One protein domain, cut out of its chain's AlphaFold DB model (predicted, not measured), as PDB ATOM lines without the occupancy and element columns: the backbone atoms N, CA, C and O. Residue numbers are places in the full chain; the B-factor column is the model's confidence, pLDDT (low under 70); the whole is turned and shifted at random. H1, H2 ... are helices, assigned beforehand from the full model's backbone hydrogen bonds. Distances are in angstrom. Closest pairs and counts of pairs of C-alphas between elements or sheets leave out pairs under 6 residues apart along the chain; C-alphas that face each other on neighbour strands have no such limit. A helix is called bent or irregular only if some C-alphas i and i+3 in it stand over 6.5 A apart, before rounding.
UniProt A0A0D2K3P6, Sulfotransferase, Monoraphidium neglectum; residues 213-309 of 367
ATOM      1  N   HIS A 213     597.626 321.401 282.035       97.00
ATOM      2  CA  HIS A 213     598.011 320.947 280.703       97.00
ATOM      3  C   HIS A 213     596.993 319.963 280.133       97.00
ATOM      4  O   HIS A 213     596.421 320.169 279.063       97.00
ATOM      5  N   SER A 214     596.647 318.937 280.914       96.25
ATOM      6  CA  SER A 214     595.622 317.973 280.502       96.25
ATOM      7  C   SER A 214     594.263 318.636 280.263       96.25
ATOM      8  O   SER A 214     593.542 318.236 279.358       96.25
ATOM      9  N   ALA A 215     593.891 319.652 281.048       95.69
ATOM     10  CA  ALA A 215     592.644 320.382 280.836       95.69
ATOM     11  C   ALA A 215     592.678 321.233 279.555       95.69
ATOM     12  O   ALA A 215     591.682 321.269 278.835       95.69
ATOM     13  N   PHE A 216     593.806 321.882 279.246       97.38
ATOM     14  CA  PHE A 216     593.987 322.657 278.015       97.38
ATOM     15  C   PHE A 216     593.771 321.797 276.757       97.38
ATOM     16  O   PHE A 216     593.043 322.185 275.839       97.38
ATOM     17  N   TYR A 217     594.333 320.588 276.750       96.44
ATOM     18  CA  TYR A 217     594.228 319.661 275.620       96.44
ATOM     19  C   TYR A 217     592.954 318.802 275.611       96.44
ATOM     20  O   TYR A 217     592.531 318.353 274.545       96.44
ATOM     21  N   GLU A 218     592.267 318.640 276.738       94.31
ATOM     22  CA  GLU A 218     590.959 317.972 276.782       94.31
ATOM     23  C   GLU A 218     589.847 318.867 276.213       94.31
ATOM     24  O   GLU A 218     589.034 318.443 275.394       94.31
ATOM     25  N   TYR A 219     589.811 320.133 276.628       93.00
ATOM     26  CA  TYR A 219     588.683 321.017 276.353       93.00
ATOM     27  C   TYR A 219     588.934 321.905 275.125       93.00
ATOM     28  O   TYR A 219     589.680 322.884 275.189       93.00
ATOM     29  N   GLY A 220     588.272 321.582 274.007       94.19
ATOM     30  CA  GLY A 220     588.469 322.244 272.707       94.19
ATOM     31  C   GLY A 220     588.350 323.768 272.745       94.19
ATOM     32  O   GLY A 220     589.175 324.456 272.150       94.19
ATOM     33  N   GLN A 221     587.434 324.312 273.553       95.50
ATOM     34  CA  GLN A 221     587.217 325.759 273.644       95.50
ATOM     35  C   GLN A 221     588.450 326.560 274.096       95.50
ATOM     36  O   GLN A 221     588.547 327.755 273.817       95.50
ATOM     37  N   TYR A 222     589.390 325.935 274.814       95.94
ATOM     38  CA  TYR A 222     590.642 326.589 275.195       95.94
ATOM     39  C   TYR A 222     591.560 326.734 273.983       95.94
ATOM     40  O   TYR A 222     592.086 327.817 273.727       95.94
ATOM     41  N   ARG A 223     591.667 325.686 273.172       96.44
ATOM     42  CA  ARG A 223     592.494 325.684 271.962       96.44
ATOM     43  C   ARG A 223     591.884 326.521 270.847       96.44
ATOM     44  O   ARG A 223     592.617 327.222 270.160       96.44
ATOM     45  N   ASP A 224     590.557 326.560 270.752       97.12
ATOM     46  CA  ASP A 224     589.841 327.440 269.823       97.12
ATOM     47  C   ASP A 224     590.149 328.923 270.083       97.12
ATOM     48  O   ASP A 224     590.230 329.725 269.152       97.12
ATOM     49  N   ARG A 225     590.337 329.304 271.355       97.00
ATOM     50  CA  ARG A 225     590.624 330.690 271.749       97.00
ATOM     51  C   ARG A 225     592.109 331.037 271.701       97.00
ATOM     52  O   ARG A 225     592.457 332.137 271.276       97.00
ATOM     53  N   TYR A 226     592.966 330.147 272.194       97.69
ATOM     54  CA  TYR A 226     594.379 330.446 272.443       97.69
ATOM     55  C   TYR A 226     595.337 329.857 271.400       97.69
ATOM     56  O   TYR A 226     596.480 330.306 271.306       97.69
ATOM     57  N   GLY A 227     594.859 328.919 270.580       97.81
ATOM     58  CA  GLY A 227     595.640 328.137 269.625       97.81
ATOM     59  C   GLY A 227     595.958 326.736 270.153       97.81
ATOM     60  O   GLY A 227     596.279 326.565 271.326       97.81
ATOM     61  N   ASP A 228     595.890 325.729 269.281       97.38
ATOM     62  CA  ASP A 228     596.276 324.341 269.582       97.38
ATOM     63  C   ASP A 228     597.806 324.171 269.500       97.38
ATOM     64  O   ASP A 228     598.346 323.578 268.566       97.38
ATOM     65  N   SER A 229     598.529 324.807 270.427       97.56
ATOM     66  CA  SER A 229     599.991 324.735 270.515       97.56
ATOM     67  C   SER A 229     600.492 325.010 271.940       97.56
ATOM     68  O   SER A 229     599.745 325.582 272.742       97.56
ATOM     69  N   PRO A 230     601.754 324.666 272.266       97.50
ATOM     70  CA  PRO A 230     602.367 325.035 273.544       97.50
ATOM     71  C   PRO A 230     602.344 326.549 273.812       97.50
ATOM     72  O   PRO A 230     602.129 326.987 274.937       97.50
ATOM     73  N   GLU A 231     602.505 327.378 272.777       98.25
ATOM     74  CA  GLU A 231     602.397 328.837 272.900       98.25
ATOM     75  C   GLU A 231     600.965 329.279 273.228       98.25
ATOM     76  O   GLU A 231     600.771 330.265 273.938       98.25
ATOM     77  N   GLY A 232     599.959 328.563 272.716       97.94
ATOM     78  CA  GLY A 232     598.562 328.771 273.087       97.94
ATOM     79  C   GLY A 232     598.293 328.417 274.547       97.94
ATOM     80  O   GLY A 232     597.650 329.189 275.257       97.94
ATOM     81  N   GLU A 233     598.851 327.308 275.031       97.88
ATOM     82  CA  GLU A 233     598.766 326.927 276.444       97.88
ATOM     83  C   GLU A 233     599.393 327.994 277.354       97.88
ATOM     84  O   GLU A 233     598.772 328.414 278.331       97.88
ATOM     85  N   ILE A 234     600.584 328.495 277.006       97.81
ATOM     86  CA  ILE A 234     601.253 329.562 277.767       97.81
ATOM     87  C   ILE A 234     600.373 330.815 277.828       97.81
ATOM     88  O   ILE A 234     600.140 331.332 278.920       97.81
ATOM     89  N   LYS A 235     599.809 331.262 276.697       98.06
ATOM     90  CA  LYS A 235     598.890 332.416 276.669       98.06
ATOM     91  C   LYS A 235     597.661 332.199 277.543       98.06
ATOM     92  O   LYS A 235     597.229 333.120 278.231       98.06
ATOM     93  N   PHE A 236     597.095 330.993 277.523       97.38
ATOM     94  CA  PHE A 236     595.987 330.642 278.404       97.38
ATOM     95  C   PHE A 236     596.396 330.781 279.874       97.38
ATOM     96  O   PHE A 236     595.704 331.453 280.635       97.38
ATOM     97  N   VAL A 237     597.530 330.208 280.278       96.56
ATOM     98  CA  VAL A 237     598.023 330.303 281.661       96.56
ATOM     99  C   VAL A 237     598.282 331.756 282.068       96.56
ATOM    100  O   VAL A 237     597.816 332.173 283.130       96.56
ATOM    101  N   GLU A 238     598.967 332.538 281.233       96.94
ATOM    102  CA  GLU A 238     599.263 333.956 281.483       96.94
ATOM    103  C   GLU A 238     597.987 334.787 281.667       96.94
ATOM    104  O   GLU A 238     597.898 335.593 282.599       96.94
ATOM    105  N   ASP A 239     596.969 334.553 280.836       96.31
ATOM    106  CA  ASP A 239     595.673 335.221 280.942       96.31
ATOM    107  C   ASP A 239     594.988 334.929 282.284       96.31
ATOM    108  O   ASP A 239     594.535 335.854 282.970       96.31
ATOM    109  N   GLN A 240     594.914 333.649 282.666       95.38
ATOM    110  CA  GLN A 240     594.213 333.200 283.872       95.38
ATOM    111  C   GLN A 240     594.956 333.638 285.144       95.38
ATOM    112  O   GLN A 240     594.360 334.215 286.054       95.38
ATOM    113  N   VAL A 241     596.275 333.425 285.206       95.56
ATOM    114  CA  VAL A 241     597.105 333.839 286.350       95.56
ATOM    115  C   VAL A 241     597.125 335.360 286.465       95.56
ATOM    116  O   VAL A 241     596.877 335.904 287.543       95.56
ATOM    117  N   GLY A 242     597.323 336.067 285.350       96.06
ATOM    118  CA  GLY A 242     597.328 337.524 285.330       96.06
ATOM    119  C   GLY A 242     596.001 338.120 285.808       96.06
ATOM    120  O   GLY A 242     595.997 339.135 286.510       96.06
ATOM    121  N   ALA A 243     594.869 337.495 285.473       96.38
ATOM    122  CA  ALA A 243     593.557 337.895 285.974       96.38
ATOM    123  C   ALA A 243     593.426 337.702 287.493       96.38
ATOM    124  O   ALA A 243     593.004 338.633 288.190       96.38
ATOM    125  N   LEU A 244     593.855 336.553 288.018       95.19
ATOM    126  CA  LEU A 244     593.834 336.273 289.453       95.19
ATOM    127  C   LEU A 244     594.702 337.262 290.248       95.19
ATOM    128  O   LEU A 244     594.259 337.814 291.259       95.19
ATOM    129  N   GLU A 245     595.903 337.570 289.758       94.50
ATOM    130  CA  GLU A 245     596.781 338.563 290.381       94.50
ATOM    131  C   GLU A 245     596.205 339.984 290.336       94.50
ATOM    132  O   GLU A 245     596.323 340.744 291.303       94.50
ATOM    133  N   ARG A 246     595.582 340.382 289.215       95.56
ATOM    134  CA  ARG A 246     594.904 341.686 289.111       95.56
ATOM    135  C   ARG A 246     593.776 341.790 290.135       95.56
ATOM    136  O   ARG A 246     593.692 342.816 290.815       95.56
ATOM    137  N   CYS A 247     592.986 340.729 290.309       95.44
ATOM    138  CA  CYS A 247     591.985 340.666 291.370       95.44
ATOM    139  C   CYS A 247     592.631 340.857 292.749       95.44
ATOM    140  O   CYS A 247     592.198 341.725 293.509       95.44
ATOM    141  N   ALA A 248     593.704 340.121 293.063       93.19
ATOM    142  CA  ALA A 248     594.373 340.225 294.359       93.19
ATOM    143  C   ALA A 248     594.859 341.660 294.636       93.19
ATOM    144  O   ALA A 248     594.539 342.231 295.682       93.19
ATOM    145  N   ARG A 249     595.531 342.302 293.668       92.94
ATOM    146  CA  ARG A 249     595.983 343.707 293.764       92.94
ATOM    147  C   ARG A 249     594.820 344.683 293.994       92.94
ATOM    148  O   ARG A 249     594.912 345.572 294.851       92.94
ATOM    149  N   LYS A 250     593.702 344.502 293.283       91.81
ATOM    150  CA  LYS A 250     592.468 345.294 293.446       91.81
ATOM    151  C   LYS A 250     591.879 345.134 294.852       91.81
ATOM    152  O   LYS A 250     591.527 346.132 295.481       91.81
ATOM    153  N   GLN A 251     591.814 343.910 295.381       89.62
ATOM    154  CA  GLN A 251     591.299 343.643 296.730       89.62
ATOM    155  C   GLN A 251     592.218 344.199 297.827       89.62
ATOM    156  O   GLN A 251     591.726 344.840 298.752       89.62
ATOM    157  N   ILE A 252     593.542 344.065 297.688       87.00
ATOM    158  CA  ILE A 252     594.518 344.671 298.615       87.00
ATOM    159  C   ILE A 252     594.320 346.190 298.685       87.00
ATOM    160  O   ILE A 252     594.306 346.769 299.770       87.00
ATOM    161  N   THR A 253     594.129 346.839 297.535       86.94
ATOM    162  CA  THR A 253     593.910 348.292 297.462       86.94
ATOM    163  C   THR A 253     592.602 348.695 298.154       86.94
ATOM    164  O   THR A 253     592.587 349.642 298.943       86.94
ATOM    165  N   LYS A 254     591.515 347.938 297.933       82.62
ATOM    166  CA  LYS A 254     590.220 348.138 298.611       82.62
ATOM    167  C   LYS A 254     590.320 347.971 300.132       82.62
ATOM    168  O   LYS A 254     589.683 348.730 300.862       82.62
ATOM    169  N   ASP A 255     591.101 347.003 300.606       78.62
ATOM    170  CA  ASP A 255     591.266 346.730 302.035       78.62
ATOM    171  C   ASP A 255     592.168 347.786 302.717       78.62
ATOM    172  O   ASP A 255     591.837 348.260 303.806       78.62
ATOM    173  N   ARG A 256     593.240 348.253 302.052       71.69
ATOM    174  CA  ARG A 256     594.102 349.360 302.531       71.69
ATOM    175  C   ARG A 256     593.362 350.694 302.655       71.69
ATOM    176  O   ARG A 256     593.666 351.479 303.545       71.69
ATOM    177  N   GLY A 257     592.361 350.941 301.810       60.81
ATOM    178  CA  GLY A 257     591.481 352.109 301.942       60.81
ATOM    179  C   GLY A 257     590.563 352.070 303.175       60.81
ATOM    180  O   GLY A 257     589.977 353.090 303.524       60.81
ATOM    181  N   LYS A 258     590.426 350.911 303.839       56.09
ATOM    182  CA  LYS A 258     589.542 350.697 305.001       56.09
ATOM    183  C   LYS A 258     590.286 350.470 306.317       56.09
ATOM    184  O   LYS A 258     589.711 350.700 307.377       56.09
ATOM    185  N   ALA A 259     591.536 350.022 306.266       48.03
ATOM    186  CA  ALA A 259     592.376 349.790 307.433       48.03
ATOM    187  C   ALA A 259     593.682 350.578 307.289       48.03
ATOM    188  O   ALA A 259     594.426 350.376 306.330       48.03
ATOM    189  N   GLY A 260     593.963 351.461 308.255       45.59
ATOM    190  CA  GLY A 260     595.255 352.138 308.373       45.59
ATOM    191  C   GLY A 260     596.410 351.142 308.215       45.59
ATOM    192  O   GLY A 260     596.375 350.043 308.768       45.59
ATOM    193  N   ALA A 261     597.381 351.525 307.392       39.34
ATOM    194  CA  ALA A 261     598.375 350.660 306.775       39.34
ATOM    195  C   ALA A 261     599.042 349.635 307.715       39.34
ATOM    196  O   ALA A 261     599.643 349.984 308.730       39.34
ATOM    197  N   ARG A 262     599.067 348.370 307.279       41.44
ATOM    198  CA  ARG A 262     600.243 347.513 307.458       41.44
ATOM    199  C   ARG A 262     600.675 346.984 306.103       41.44
ATOM    200  O   ARG A 262     599.900 346.370 305.373       41.44
ATOM    201  N   GLN A 263     601.913 347.301 305.775       40.78
ATOM    202  CA  GLN A 263     602.625 346.822 304.613       40.78
ATOM    203  C   GLN A 263     603.196 345.451 304.972       40.78
ATOM    204  O   GLN A 263     603.887 345.318 305.978       40.78
ATOM    205  N   SER A 264     602.846 344.423 304.207       46.09
ATOM    206  CA  SER A 264     603.624 343.191 304.185       46.09
ATOM    207  C   SER A 264     604.547 343.285 302.981       46.09
ATOM    208  O   SER A 264     604.111 343.082 301.848       46.09
ATOM    209  N   ASP A 265     605.792 343.663 303.246       44.22
ATOM    210  CA  ASP A 265     606.910 343.314 302.381       44.22
ATOM    211  C   ASP A 265     607.117 341.799 302.531       44.22
ATOM    212  O   ASP A 265     607.115 341.277 303.649       44.22
ATOM    213  N   GLY A 266     607.195 341.077 301.419       40.69
ATOM    214  CA  GLY A 266     607.236 339.621 301.451       40.69
ATOM    215  C   GLY A 266     607.416 339.015 300.073       40.69
ATOM    216  O   GLY A 266     606.499 338.396 299.545       40.69
ATOM    217  N   ASP A 267     608.614 339.184 299.519       48.91
ATOM    218  CA  ASP A 267     609.178 338.222 298.580       48.91
ATOM    219  C   ASP A 267     609.168 336.836 299.248       48.91
ATOM    220  O   ASP A 267     609.726 336.663 300.334       48.91
ATOM    221  N   GLY A 268     608.516 335.839 298.645       41.56
ATOM    222  CA  GLY A 268     608.531 334.489 299.204       41.56
ATOM    223  C   GLY A 268     607.509 333.544 298.591       41.56
ATOM    224  O   GLY A 268     606.417 333.362 299.128       41.56
ATOM    225  N   ALA A 269     607.899 332.867 297.511       43.81
ATOM    226  CA  ALA A 269     607.261 331.617 297.119       43.81
ATOM    227  C   ALA A 269     607.280 330.655 298.329       43.81
ATOM    228  O   ALA A 269     608.344 330.195 298.735       43.81
ATOM    229  N   GLY A 270     606.116 330.409 298.943       52.59
ATOM    230  CA  GLY A 270     605.956 329.464 300.059       52.59
ATOM    231  C   GLY A 270     605.253 329.983 301.323       52.59
ATOM    232  O   GLY A 270     605.044 329.197 302.245       52.59
ATOM    233  N   GLY A 271     604.869 331.263 301.396       58.16
ATOM    234  CA  GLY A 271     604.055 331.795 302.503       58.16
ATOM    235  C   GLY A 271     602.558 331.439 302.408       58.16
ATOM    236  O   GLY A 271     602.073 331.085 301.332       58.16
ATOM    237  N   PRO A 272     601.786 331.528 303.513       70.44
ATOM    238  CA  PRO A 272     600.333 331.386 303.460       70.44
ATOM    239  C   PRO A 272     599.715 332.511 302.619       70.44
ATOM    240  O   PRO A 272     600.052 333.680 302.789       70.44
ATOM    241  N   MET A 273     598.780 332.142 301.743       81.44
ATOM    242  CA  MET A 273     598.087 333.064 300.840       81.44
ATOM    243  C   MET A 273     597.429 334.231 301.601       81.44
ATOM    244  O   MET A 273     596.732 334.014 302.602       81.44
ATOM    245  N   LEU A 274     597.615 335.459 301.110       85.69
ATOM    246  CA  LEU A 274     597.065 336.677 301.706       85.69
ATOM    247  C   LEU A 274     595.525 336.640 301.713       85.69
ATOM    248  O   LEU A 274     594.915 336.061 300.813       85.69
ATOM    249  N   PRO A 275     594.841 337.314 302.660       87.81
ATOM    250  CA  PRO A 275     593.374 337.336 302.698       87.81
ATOM    251  C   PRO A 275     592.714 337.789 301.385       87.81
ATOM    252  O   PRO A 275     591.679 337.249 300.995       87.81
ATOM    253  N   ALA A 276     593.325 338.749 300.688       88.62
ATOM    254  CA  ALA A 276     592.867 339.241 299.392       88.62
ATOM    255  C   ALA A 276     592.975 338.180 298.285       88.62
ATOM    256  O   ALA A 276     592.022 337.972 297.536       88.62
ATOM    257  N   GLU A 277     594.106 337.475 298.220       90.88
ATOM    258  CA  GLU A 277     594.339 336.373 297.283       90.88
ATOM    259  C   GLU A 277     593.370 335.217 297.560       90.88
ATOM    260  O   GLU A 277     592.723 334.721 296.641       90.88
ATOM    261  N   ARG A 278     593.168 334.862 298.840       91.94
ATOM    262  CA  ARG A 278     592.182 333.849 299.250       91.94
ATOM    263  C   ARG A 278     590.772 334.213 298.815       91.94
ATOM    264  O   ARG A 278     590.050 333.346 298.333       91.94
ATOM    265  N   ARG A 279     590.374 335.478 298.969       91.12
ATOM    266  CA  ARG A 279     589.059 335.946 298.522       91.12
ATOM    267  C   ARG A 279     588.913 335.793 297.009       91.12
ATOM    268  O   ARG A 279     587.928 335.216 296.566       91.12
ATOM    269  N   CYS A 280     589.894 336.252 296.233       94.31
ATOM    270  CA  CYS A 280     589.882 336.077 294.782       94.31
ATOM    271  C   CYS A 280     589.825 334.600 294.391       94.31
ATOM    272  O   CYS A 280     589.026 334.239 293.544       94.31
ATOM    273  N   ALA A 281     590.582 333.729 295.053       94.44
ATOM    274  CA  ALA A 281     590.586 332.308 294.733       94.44
ATOM    275  C   ALA A 281     589.268 331.582 295.067       94.44
ATOM    276  O   ALA A 281     588.935 330.580 294.438       94.44
ATOM    277  N   LEU A 282     588.527 332.049 296.077       92.88
ATOM    278  CA  LEU A 282     587.287 331.407 296.517       92.88
ATOM    279  C   LEU A 282     586.048 331.934 295.802       92.88
ATOM    280  O   LEU A 282     585.110 331.170 295.604       92.88
ATOM    281  N   VAL A 283     586.015 333.217 295.447       92.00
ATOM    282  CA  VAL A 283     584.799 333.868 294.940       92.00
ATOM    283  C   VAL A 283     585.041 334.736 293.702       92.00
ATOM    284  O   VAL A 283     584.315 335.698 293.496       92.00
ATOM    285  N   PHE A 284     586.060 334.415 292.891       94.62
ATOM    286  CA  PHE A 284     586.542 335.220 291.755       94.62
ATOM    287  C   PHE A 284     585.421 335.877 290.936       94.62
ATOM    288  O   PHE A 284     585.282 337.098 290.955       94.62
ATOM    289  N   GLU A 285     584.582 335.064 290.291       91.44
ATOM    290  CA  GLU A 285     583.508 335.521 289.400       91.44
ATOM    291  C   GLU A 285     582.405 336.312 290.110       91.44
ATOM    292  O   GLU A 285     581.670 337.054 289.471       91.44
ATOM    293  N   SER A 286     582.302 336.231 291.439       90.38
ATOM    294  CA  SER A 286     581.309 336.980 292.214       90.38
ATOM    295  C   SER A 286     581.840 338.305 292.771       90.38
ATOM    296  O   SER A 286     581.122 338.985 293.512       90.38
ATOM    297  N   LEU A 287     583.075 338.705 292.440       90.31
ATOM    298  CA  LEU A 287     583.686 339.945 292.942       90.31
ATOM    299  C   LEU A 287     583.385 341.190 292.102       90.31
ATOM    300  O   LEU A 287     583.521 342.302 292.631       90.31
ATOM    301  N   GLY A 288     582.968 341.014 290.851       90.31
ATOM    302  CA  GLY A 288     582.641 342.100 289.937       90.31
ATOM    303  C   GLY A 288     582.412 341.609 288.512       90.31
ATOM    304  O   GLY A 288     582.672 340.450 288.185       90.31
ATOM    305  N   TYR A 289     581.941 342.522 287.668       88.38
ATOM    306  CA  TYR A 289     581.686 342.268 286.251       88.38
ATOM    307  C   TYR A 289     582.992 342.037 285.476       88.38
ATOM    308  O   TYR A 289     583.044 341.234 284.550       88.38
ATOM    309  N   GLU A 290     584.081 342.705 285.871       89.00
ATOM    310  CA  GLU A 290     585.403 342.467 285.279       89.00
ATOM    311  C   GLU A 290     585.887 341.029 285.505       89.00
ATOM    312  O   GLU A 290     586.426 340.409 284.589       89.00
ATOM    313  N   GLU A 291     585.707 340.505 286.720       93.56
ATOM    314  CA  GLU A 291     586.114 339.150 287.076       93.56
ATOM    315  C   GLU A 291     585.220 338.082 286.420       93.56
ATOM    316  O   GLU A 291     585.742 337.086 285.919       93.56
ATOM    317  N   GLU A 292     583.903 338.300 286.334       91.38
ATOM    318  CA  GLU A 292     582.996 337.396 285.602       91.38
ATOM    319  C   GLU A 292     583.292 337.336 284.097       91.38
ATOM    320  O   GLU A 292     583.089 336.315 283.457       91.38
ATOM    321  N   ARG A 293     583.871 338.376 283.498       91.06
ATOM    322  CA  ARG A 293     584.180 338.340 282.059       91.06
ATOM    323  C   ARG A 293     585.501 337.694 281.695       91.06
ATOM    324  O   ARG A 293     585.810 337.555 280.504       91.06
ATOM    325  N   VAL A 294     586.300 337.308 282.683       93.94
ATOM    326  CA  VAL A 294     587.492 336.507 282.421       93.94
ATOM    327  C   VAL A 294     587.035 335.175 281.850       93.94
ATOM    328  O   VAL A 294     586.180 334.507 282.417       93.94
ATOM    329  N   PHE A 295     587.604 334.781 280.714       93.00
ATOM    330  CA  PHE A 295     587.227 333.546 280.039       93.00
ATOM    331  C   PHE A 295     587.368 332.346 280.991       93.00
ATOM    332  O   PHE A 295     588.479 332.042 281.424       93.00
ATOM    333  N   PHE A 296     586.243 331.704 281.331       91.12
ATOM    334  CA  PHE A 296     586.149 330.647 282.352       91.12
ATOM    335  C   PHE A 296     586.676 331.040 283.746       91.12
ATOM    336  O   PHE A 296     587.130 330.179 284.487       91.12
ATOM    337  N   HIS A 297     586.633 332.322 284.108       93.75
ATOM    338  CA  HIS A 297     586.743 332.817 285.487       93.75
ATOM    339  C   HIS A 297     587.967 332.354 286.301       93.75
ATOM    340  O   HIS A 297     587.908 332.277 287.527       93.75
ATOM    341  N   CYS A 298     589.099 332.068 285.649       95.31
ATOM    342  CA  CYS A 298     590.285 331.470 286.279       95.31
ATOM    343  C   CYS A 298     590.118 330.005 286.734       95.31
ATOM    344  O   CYS A 298     591.035 329.470 287.361       95.31
ATOM    345  N   ASP A 299     589.014 329.325 286.410       94.19
ATOM    346  CA  ASP A 299     588.628 328.006 286.934       94.19
ATOM    347  C   ASP A 299     589.760 326.976 286.921       94.19
ATOM    348  O   ASP A 299     589.980 326.268 287.903       94.19
ATOM    349  N   GLN A 300     590.512 326.879 285.819       94.31
ATOM    350  CA  GLN A 300     591.574 325.876 285.705       94.31
ATOM    351  C   GLN A 300     592.764 326.165 286.633       94.31
ATOM    352  O   GLN A 300     593.382 325.222 287.134       94.31
ATOM    353  N   VAL A 301     593.061 327.435 286.911       95.00
ATOM    354  CA  VAL A 301     594.074 327.816 287.904       95.00
ATOM    355  C   VAL A 301     593.527 327.583 289.310       95.00
ATOM    356  O   VAL A 301     594.191 326.943 290.123       95.00
ATOM    357  N   LEU A 302     592.287 328.014 289.579       96.06
ATOM    358  CA  LEU A 302     591.640 327.861 290.885       96.06
ATOM    359  C   LEU A 302     591.592 326.393 291.322       96.06
ATOM    360  O   LEU A 302     592.014 326.066 292.430       96.06
ATOM    361  N   ARG A 303     591.203 325.483 290.422       95.12
ATOM    362  CA  ARG A 303     591.182 324.028 290.666       95.12
ATOM    363  C   ARG A 303     592.516 323.462 291.149       95.12
ATOM    364  O   ARG A 303     592.496 322.454 291.850       95.12
ATOM    365  N   GLY A 304     593.644 324.070 290.778       95.12
ATOM    366  CA  GLY A 304     594.994 323.643 291.161       95.12
ATOM    367  C   GLY A 304     595.453 324.123 292.544       95.12
ATOM    368  O   GLY A 304     596.487 323.674 293.031       95.12
ATOM    369  N   LEU A 305     594.698 325.000 293.216       95.00
ATOM    370  CA  LEU A 305     595.071 325.587 294.510       95.00
ATOM    371  C   LEU A 305     594.765 324.648 295.693       95.00
ATOM    372  O   LEU A 305     594.104 325.030 296.654       95.00
ATOM    373  N   TYR A 306     595.234 323.398 295.656       95.81
ATOM    374  CA  TYR A 306     594.807 322.344 296.593       95.81
ATOM    375  C   TYR A 306     594.965 322.692 298.070       95.81
ATOM    376  O   TYR A 306     594.089 322.360 298.869       95.81
ATOM    377  N   ALA A 307     596.050 323.376 298.439       93.69
ATOM    378  CA  ALA A 307     596.305 323.770 299.822       93.69
ATOM    379  C   ALA A 307     595.165 324.628 300.402       93.69
ATOM    380  O   ALA A 307     594.771 324.423 301.549       93.69
ATOM    381  N   LEU A 308     594.579 325.520 299.589       93.06
ATOM    382  CA  LEU A 308     593.433 326.352 299.972       93.06
ATOM    383  C   LEU A 308     592.218 325.505 300.364       93.06
ATOM    384  O   LEU A 308     591.486 325.868 301.286       93.06
ATOM    385  N   TYR A 309     591.990 324.401 299.652       94.81
ATOM    386  CA  TYR A 309     590.834 323.536 299.864       94.81
ATOM    387  C   TYR A 309     591.064 322.542 301.002       94.81
ATOM    388  O   TYR A 309     590.211 322.355 301.871       94.81
TER     389      TYR A 309
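What this domain is: This is residues 213 to 309 of the 367 residues of the protein "Sulfotransferase" of Monoraphidium neglectum (UniProt A0A0D2K3P6). What is the main picture? One long helix, H3, is a straight spine; H4 and H6 cross it on one side, with H5 next to the end of H4, while H1 and H2 make a small corner at the beginning of H3. From the far end of H3 a long loop, residues 257 to 274, folds back to H4; residues 256 to 263, of which 256 belongs to H3, and residues 265 to 271 stick out. What is it made of, and how large is it? The printed part has 97 residues with seven named helices, H1 to H7 in order, and no named strand: all helix. It is elongated, 48 by 30 by 23 A, and only just compact, close to loose, with a radius of gyration of the C-alphas of 15.0 A.

How they stand to each other: How do the first helices stand? H1, residues 213 to 218, and H2, residues 220 to 226, only just touch, only at the corner, with 3 pairs of C-alphas within 8 A, the closest being Phe 216 and Tyr 222 at 5.9 A. H2 touches H3, residues 230 to 256, about perpendicular at 76 degrees, the closest C-alphas being Tyr 226 and Gly 232 at 4.6 A. What else touches H3? H4, residues 275 to 286, touches its residues 244 to 252 at a steep tilt of 67 degrees, opposite ways, with the C-alphas of Ala 248 and Glu 277 closest at 4.8 A. H6, residues 295 to 302, touches its residues 237 to 244, about perpendicular at 86 degrees, with the C-alphas of Gln 240 and Cys 298 closest at 4.9 A. Where are the two shortest helices? H5, residues 289 to 292, touches H4 only at the corner, the C-alphas of Glu 285 and Glu 292 being closest at 4.3 A. H7, residues 306 to 309, touches no helix; it is close to H4 but not clearly touching, with the C-alphas of Arg 278 and Leu 308 at 7.6 A. What do the backbones show? Every O i to N i+4 pair is within hydrogen-bond range in H1, H2 and H3, against 6 of 8 in H4 and 1 of 4 in H6, where 3 of 5 O i to N i+3 pairs are; H5 and H7 are too short for an O i to N i+4 pair.

Where its parts are: Where does the long helix run? H3 goes from C-alpha 230 at (602.367, 325.035, 273.544) to C-alpha 256 at (594.102, 349.360, 302.531), 38.7 A. Are H4 and H6 irregular? Both are: H4, 16.0 A long, has C-alphas 282 and 285 9.0 A apart, and H6, 13.0 A long, has C-alphas 297 and 300 8.5 A apart.

The domain as a whole: Which link is long? The link from H3 to H4, residues 257 to 274, is long, and the others are tight; the printed part has no cut. Where is confidence low? Residues 257 to 271 are under 70, while the mean pLDDT of the printed part is 86.0.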